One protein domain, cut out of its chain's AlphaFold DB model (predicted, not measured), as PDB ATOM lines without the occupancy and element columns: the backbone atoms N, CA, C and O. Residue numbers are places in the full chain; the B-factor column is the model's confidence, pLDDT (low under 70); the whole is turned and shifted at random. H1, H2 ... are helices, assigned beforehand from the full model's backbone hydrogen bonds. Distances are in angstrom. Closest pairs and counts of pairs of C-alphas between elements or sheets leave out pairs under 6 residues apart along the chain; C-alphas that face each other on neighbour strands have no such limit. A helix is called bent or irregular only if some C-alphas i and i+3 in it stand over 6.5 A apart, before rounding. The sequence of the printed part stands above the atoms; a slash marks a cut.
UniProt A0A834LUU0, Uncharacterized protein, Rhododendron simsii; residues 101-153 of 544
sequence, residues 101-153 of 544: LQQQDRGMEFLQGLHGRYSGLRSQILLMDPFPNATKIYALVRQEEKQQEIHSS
ATOM      1  N   LEU A 101     173.730 218.815 358.015       60.38
ATOM      2  CA  LEU A 101     173.133 219.280 356.758       60.38
ATOM      3  C   LEU A 101     171.633 219.570 356.938       60.38
ATOM      4  O   LEU A 101     171.201 220.684 356.690       60.38
ATOM      5  N   GLN A 102     170.868 218.666 357.556       61.06
ATOM      6  CA  GLN A 102     169.450 218.882 357.881       61.06
ATOM      7  C   GLN A 102     169.204 220.072 358.827       61.06
ATOM      8  O   GLN A 102     168.127 220.668 358.791       61.06
ATOM      9  N   GLN A 103     170.153 220.433 359.699       63.81
ATOM     10  CA  GLN A 103     170.052 221.654 360.513       63.81
ATOM     11  C   GLN A 103     170.328 222.917 359.691       63.81
ATOM     12  O   GLN A 103     169.711 223.950 359.964       63.81
ATOM     13  N   GLN A 104     171.209 222.835 358.694       69.50
ATOM     14  CA  GLN A 104     171.436 223.894 357.716       69.50
ATOM     15  C   GLN A 104     170.226 224.042 356.784       69.50
ATOM     16  O   GLN A 104     169.717 225.151 356.659       69.50
ATOM     17  N   ASP A 105     169.681 222.946 356.249       72.81
ATOM     18  CA  ASP A 105     168.480 222.915 355.403       72.81
ATOM     19  C   ASP A 105     167.264 223.505 356.126       72.81
ATOM     20  O   ASP A 105     166.630 224.422 355.614       72.81
ATOM     21  N   ARG A 106     166.984 223.073 357.366       72.31
ATOM     22  CA  ARG A 106     165.923 223.662 358.211       72.31
ATOM     23  C   ARG A 106     166.190 225.132 358.545       72.31
ATOM     24  O   ARG A 106     165.255 225.919 358.681       72.31
ATOM     25  N   GLY A 107     167.461 225.512 358.683       78.56
ATOM     26  CA  GLY A 107     167.870 226.909 358.812       78.56
ATOM     27  C   GLY A 107     167.533 227.714 357.557       78.56
ATOM     28  O   GLY A 107     166.951 228.790 357.666       78.56
ATOM     29  N   MET A 108     167.826 227.176 356.373       78.75
ATOM     30  CA  MET A 108     167.538 227.784 355.072       78.75
ATOM     31  C   MET A 108     166.036 227.840 354.771       78.75
ATOM     32  O   MET A 108     165.559 228.877 354.321       78.75
ATOM     33  N   GLU A 109     165.272 226.796 355.096       77.75
ATOM     34  CA  GLU A 109     163.806 226.751 355.001       77.75
ATOM     35  C   GLU A 109     163.165 227.832 355.885       77.75
ATOM     36  O   GLU A 109     162.357 228.637 355.415       77.75
ATOM     37  N   PHE A 110     163.591 227.940 357.147       81.50
ATOM     38  CA  PHE A 110     163.155 229.013 358.042       81.50
ATOM     39  C   PHE A 110     163.552 230.397 357.493       81.50
ATOM     40  O   PHE A 110     162.725 231.311 357.427       81.50
ATOM     41  N   LEU A 111     164.787 230.545 356.997       80.75
ATOM     42  CA  LEU A 111     165.249 231.743 356.287       80.75
ATOM     43  C   LEU A 111     164.552 231.960 354.930       80.75
ATOM     44  O   LEU A 111     164.691 233.048 354.373       80.75
ATOM     45  N   GLN A 112     163.754 231.026 354.410       77.62
ATOM     46  CA  GLN A 112     162.899 231.210 353.231       77.62
ATOM     47  C   GLN A 112     161.462 231.594 353.635       77.62
ATOM     48  O   GLN A 112     160.884 232.490 353.017       77.62
ATOM     49  N   GLY A 113     160.936 231.037 354.730       77.69
ATOM     50  CA  GLY A 113     159.610 231.354 355.280       77.69
ATOM     51  C   GLY A 113     159.484 232.723 355.972       77.69
ATOM     52  O   GLY A 113     158.381 233.259 356.068       77.69
ATOM     53  N   LEU A 114     160.587 233.329 356.430       79.56
ATOM     54  CA  LEU A 114     160.569 234.663 357.052       79.56
ATOM     55  C   LEU A 114     159.921 235.747 356.160       79.56
ATOM     56  O   LEU A 114     160.062 235.768 354.935       79.56
ATOM     57  N   HIS A 115     159.290 236.747 356.780       75.50
ATOM     58  CA  HIS A 115     158.766 237.924 356.072       75.50
ATOM     59  C   HIS A 115     159.909 238.775 355.486       75.50
ATOM     60  O   HIS A 115     160.957 238.947 356.109       75.50
ATOM     61  N   GLY A 116     159.694 239.415 354.331       72.44
ATOM     62  CA  GLY A 116     160.679 240.295 353.668       72.44
ATOM     63  C   GLY A 116     161.145 241.533 354.461       72.44
ATOM     64  O   GLY A 116     161.955 242.299 353.953       72.44
ATOM     65  N   ARG A 117     160.663 241.722 355.702       73.81
ATOM     66  CA  ARG A 117     161.118 242.774 356.633       73.81
ATOM     67  C   ARG A 117     162.441 242.407 357.318       73.81
ATOM     68  O   ARG A 117     163.211 243.286 357.667       73.81
ATOM     69  N   TYR A 118     162.727 241.109 357.440       79.75
ATOM     70  CA  TYR A 118     163.976 240.575 357.989       79.75
ATOM     71  C   TYR A 118     165.019 240.321 356.884       79.75
ATOM     72  O   TYR A 118     165.866 239.444 357.013       79.75
ATOM     73  N   SER A 119     164.938 241.031 355.752       77.44
ATOM     74  CA  SER A 119     165.847 240.859 354.607       77.44
ATOM     75  C   SER A 119     167.298 241.200 354.958       77.44
ATOM     76  O   SER A 119     168.188 240.419 354.638       77.44
ATOM     77  N   GLY A 120     167.532 242.287 355.702       79.75
ATOM     78  CA  GLY A 120     168.861 242.624 356.227       79.75
ATOM     79  C   GLY A 120     169.416 241.540 357.157       79.75
ATOM     80  O   GLY A 120     170.537 241.078 356.962       79.75
ATOM     81  N   LEU A 121     168.598 241.060 358.102       82.19
ATOM     82  CA  LEU A 121     168.975 239.979 359.019       82.19
ATOM     83  C   LEU A 121     169.274 238.664 358.277       82.19
ATOM     84  O   LEU A 121     170.251 237.996 358.598       82.19
ATOM     85  N   ARG A 122     168.484 238.302 357.257       84.06
ATOM     86  CA  ARG A 122     168.760 237.149 356.379       84.06
ATOM     87  C   ARG A 122     170.129 237.270 355.720       84.06
ATOM     88  O   ARG A 122     170.916 236.337 355.810       84.06
ATOM     89  N   SER A 123     170.423 238.412 355.096       83.06
ATOM     90  CA  SER A 123     171.728 238.659 354.477       83.06
ATOM     91  C   SER A 123     172.864 238.591 355.497       83.06
ATOM     92  O   SER A 123     173.894 237.995 355.208       83.06
ATOM     93  N   GLN A 124     172.670 239.126 356.706       83.00
ATOM     94  CA  GLN A 124     173.646 239.028 357.793       83.00
ATOM     95  C   GLN A 124     173.878 237.575 358.239       83.00
ATOM     96  O   GLN A 124     175.023 237.182 358.426       83.00
ATOM     97  N   ILE A 125     172.818 236.773 358.376       84.12
ATOM     98  CA  ILE A 125     172.893 235.357 358.773       84.12
ATOM     99  C   ILE A 125     173.566 234.502 357.689       84.12
ATOM    100  O   ILE A 125     174.386 233.649 358.016       84.12
ATOM    101  N   LEU A 126     173.287 234.766 356.409       83.19
ATOM    102  CA  LEU A 126     173.951 234.118 355.267       83.19
ATOM    103  C   LEU A 126     175.439 234.499 355.128       83.19
ATOM    104  O   LEU A 126     176.176 233.816 354.425       83.19
ATOM    105  N   LEU A 127     175.879 235.571 355.796       83.06
ATOM    106  CA  LEU A 127     177.278 236.010 355.876       83.06
ATOM    107  C   LEU A 127     177.987 235.532 357.162       83.06
ATOM    108  O   LEU A 127     179.118 235.945 357.420       83.06
ATOM    109  N   MET A 128     177.350 234.688 357.984       77.19
ATOM    110  CA  MET A 128     177.974 234.101 359.174       77.19
ATOM    111  C   MET A 128     178.685 232.783 358.849       77.19
ATOM    112  O   MET A 128     178.041 231.805 358.479       77.19
ATOM    113  N   ASP A 129     179.993 232.744 359.095       68.81
ATOM    114  CA  ASP A 129     180.819 231.536 359.060       68.81
ATOM    115  C   ASP A 129     181.283 231.174 360.493       68.81
ATOM    116  O   ASP A 129     181.847 232.039 361.175       68.81
ATOM    117  N   PRO A 130     181.026 229.952 361.007       69.38
ATOM    118  CA  PRO A 130     180.174 228.908 360.428       69.38
ATOM    119  C   PRO A 130     178.676 229.240 360.535       69.38
ATOM    120  O   PRO A 130     178.232 229.950 361.449       69.38
ATOM    121  N   PHE A 131     177.888 228.667 359.619       75.12
ATOM    122  CA  PHE A 131     176.446 228.900 359.520       75.12
ATOM    123  C   PHE A 131     175.711 228.555 360.837       75.12
ATOM    124  O   PHE A 131     175.922 227.482 361.411       75.12
ATOM    125  N   PRO A 132     174.853 229.447 361.369       76.94
ATOM    126  CA  PRO A 132     174.187 229.237 362.651       76.94
ATOM    127  C   PRO A 132     173.070 228.184 362.572       76.94
ATOM    128  O   PRO A 132     172.281 228.163 361.637       76.94
ATOM    129  N   ASN A 133     172.933 227.356 363.613       80.00
ATOM    130  CA  ASN A 133     171.818 226.406 363.705       80.00
ATOM    131  C   ASN A 133     170.449 227.108 363.836       80.00
ATOM    132  O   ASN A 133     170.357 228.262 364.264       80.00
ATOM    133  N   ALA A 134     169.367 226.389 363.519       78.00
ATOM    134  CA  ALA A 134     168.001 226.924 363.530       78.00
ATOM    135  C   ALA A 134     167.603 227.597 364.866       78.00
ATOM    136  O   ALA A 134     166.952 228.640 364.862       78.00
ATOM    137  N   THR A 135     168.054 227.070 366.010       81.62
ATOM    138  CA  THR A 135     167.808 227.664 367.339       81.62
ATOM    139  C   THR A 135     168.469 229.039 367.492       81.62
ATOM    140  O   THR A 135     167.857 229.970 368.018       81.62
ATOM    141  N   LYS A 136     169.706 229.194 367.000       81.12
ATOM    142  CA  LYS A 136     170.443 230.467 366.976       81.12
ATOM    143  C   LYS A 136     169.843 231.442 365.957       81.12
ATOM    144  O   LYS A 136     169.732 232.624 366.265       81.12
ATOM    145  N   ILE A 137     169.383 230.957 364.800       84.81
ATOM    146  CA  ILE A 137     168.640 231.761 363.811       84.81
ATOM    147  C   ILE A 137     167.339 232.311 364.426       84.81
ATOM    148  O   ILE A 137     167.089 233.513 364.348       84.81
ATOM    149  N   TYR A 138     166.549 231.474 365.105       83.00
ATOM    150  CA  TYR A 138     165.335 231.905 365.809       83.00
ATOM    151  C   TYR A 138     165.635 232.937 366.911       83.00
ATOM    152  O   TYR A 138     164.931 233.940 367.028       83.00
ATOM    153  N   ALA A 139     166.708 232.740 367.687       84.69
ATOM    154  CA  ALA A 139     167.136 233.708 368.699       84.69
ATOM    155  C   ALA A 139     167.528 235.068 368.087       84.69
ATOM    156  O   ALA A 139     167.159 236.105 368.637       84.69
ATOM    157  N   LEU A 140     168.209 235.071 366.933       84.50
ATOM    158  CA  LEU A 140     168.565 236.287 366.197       84.50
ATOM    159  C   LEU A 140     167.329 237.014 365.645       84.50
ATOM    160  O   LEU A 140     167.227 238.227 365.810       84.50
ATOM    161  N   VAL A 141     166.351 236.294 365.076       86.19
ATOM    162  CA  VAL A 141     165.067 236.890 364.649       86.19
ATOM    163  C   VAL A 141     164.335 237.515 365.832       86.19
ATOM    164  O   VAL A 141     163.935 238.671 365.760       86.19
ATOM    165  N   ARG A 142     164.232 236.804 366.956       84.50
ATOM    166  CA  ARG A 142     163.558 237.310 368.160       84.50
ATOM    167  C   ARG A 142     164.276 238.517 368.789       84.50
ATOM    168  O   ARG A 142     163.641 239.353 369.433       84.50
ATOM    169  N   GLN A 143     165.595 238.622 368.612       85.00
ATOM    170  CA  GLN A 143     166.385 239.791 369.009       85.00
ATOM    171  C   GLN A 143     166.189 240.980 368.051       85.00
ATOM    172  O   GLN A 143     166.139 242.123 368.510       85.00
ATOM    173  N   GLU A 144     166.077 240.730 366.747       84.69
ATOM    174  CA  GLU A 144     165.752 241.737 365.729       84.69
ATOM    175  C   GLU A 144     164.333 242.289 365.931       84.69
ATOM    176  O   GLU A 144     164.144 243.499 365.960       84.69
ATOM    177  N   GLU A 145     163.343 241.430 366.183       84.44
ATOM    178  CA  GLU A 145     161.957 241.834 366.470       84.44
ATOM    179  C   GLU A 145     161.875 242.799 367.656       84.44
ATOM    180  O   GLU A 145     161.281 243.871 367.541       84.44
ATOM    181  N   LYS A 146     162.568 242.488 368.757       82.94
ATOM    182  CA  LYS A 146     162.644 243.368 369.933       82.94
ATOM    183  C   LYS A 146     163.324 244.716 369.637       82.94
ATOM    184  O   LYS A 146     163.011 245.716 370.281       82.94
ATOM    185  N   GLN A 147     164.249 244.775 368.677       72.12
ATOM    186  CA  GLN A 147     164.827 246.043 368.212       72.12
ATOM    187  C   GLN A 147     163.841 246.800 367.310       72.12
ATOM    188  O   GLN A 147     163.665 248.008 367.472       72.12
ATOM    189  N   GLN A 148     163.127 246.103 366.423       71.00
ATOM    190  CA  GLN A 148     162.101 246.699 365.564       71.00
ATOM    191  C   GLN A 148     160.899 247.234 366.359       71.00
ATOM    192  O   GLN A 148     160.346 248.259 365.965       71.00
ATOM    193  N   GLU A 149     160.532 246.642 367.501       68.50
ATOM    194  CA  GLU A 149     159.557 247.220 368.446       68.50
ATOM    195  C   GLU A 149     160.019 248.591 368.975       68.50
ATOM    196  O   GLU A 149     159.263 249.566 368.940       68.50
ATOM    197  N   ILE A 150     161.286 248.697 369.397       64.06
ATOM    198  CA  ILE A 150     161.878 249.956 369.877       64.06
ATOM    199  C   ILE A 150     161.894 251.000 368.752       64.06
ATOM    200  O   ILE A 150     161.485 252.142 368.973       64.06
ATOM    201  N   HIS A 151     162.286 250.621 367.533       56.31
ATOM    202  CA  HIS A 151     162.282 251.531 366.385       56.31
ATOM    203  C   HIS A 151     160.867 251.932 365.937       56.31
ATOM    204  O   HIS A 151     160.656 253.093 365.597       56.31
ATOM    205  N   SER A 152     159.882 251.033 366.026       52.12
ATOM    206  CA  SER A 152     158.475 251.317 365.686       52.12
ATOM    207  C   SER A 152     157.816 252.322 366.637       52.12
ATOM    208  O   SER A 152     156.834 252.961 366.264       52.12
ATOM    209  N   SER A 153     158.362 252.511 367.845       45.75
ATOM    210  CA  SER A 153     157.889 253.536 368.787       45.75
ATOM    211  C   SER A 153     158.271 254.974 368.396       45.75
ATOM    212  O   SER A 153     157.750 255.927 368.978       45.75
TER     213      SER A 153
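This is residues 101 to 153 of the 544 residues of an uncharacterized protein of Rhododendron simsii (UniProt A0A834LUU0). Three helices fold as a stretched zigzag: H1 runs out, H2 turns back, and H3 runs out again roughly as H1 does but shifted along the long axis. The first turn of H3 packs on H1, H2 crosses H3 at a slant, and the start of H1 and the end of H3 lie at opposite ends of a rod. The printed part has 53 residues with three named helices, H1, H2 and H3 in that order, and no named strand; the class is all helix. It is compact, with a radius of gyration of the C-alphas of 11.3 A, and spans 39 by 18 by 17 A.

H1, residues 101 to 113, and H2, residues 116 to 126, are close but not clearly touching; their closest C-alphas, those of Leu 111 and Arg 122, are 6.4 A apart. They run opposite ways at a shallow tilt of 26 degrees. H3, residues 134 to 152, touches H1 with residues 134 to 137 alone, and the closest C-alphas, of Gly 107 and Ala 134, are 4.7 A apart. These two run the same way at a shallow tilt of 25 degrees. H3 touches H2 with residues 137 to 144 alone, the closest C-alphas being those of Ile 125 and Ile 137, 7.5 A apart. H2 and H3 run opposite ways at a steep tilt of 46 degrees. Every O i to N i+4 pair is within hydrogen-bond range in H1, against 5 of 7 in H2 and 14 of 15 in H3.

H1 begins at C-alpha 101 (173.133, 219.280, 356.758) and is 18.2 A from first to last C-alpha. H2 begins at C-alpha 116 (160.679, 240.295, 353.668) and measures 14.7 A; it is irregular, with C-alphas 117 and 120 7.8 A apart. H3 measures 26.3 A and ends at C-alpha 152 (158.475, 251.317, 365.686).

The C-alphas of Leu 101 and Ser 153, 39.4 A apart, are the two farthest apart. The printed part has no cut. The link from H1 to H2 is tight, with 2 residues, and that from H2 to H3 is short, with 7. The mean pLDDT of the printed part is 76.2, and residues 101 to 104, 129 to 130 and 149 to 153 are under 70.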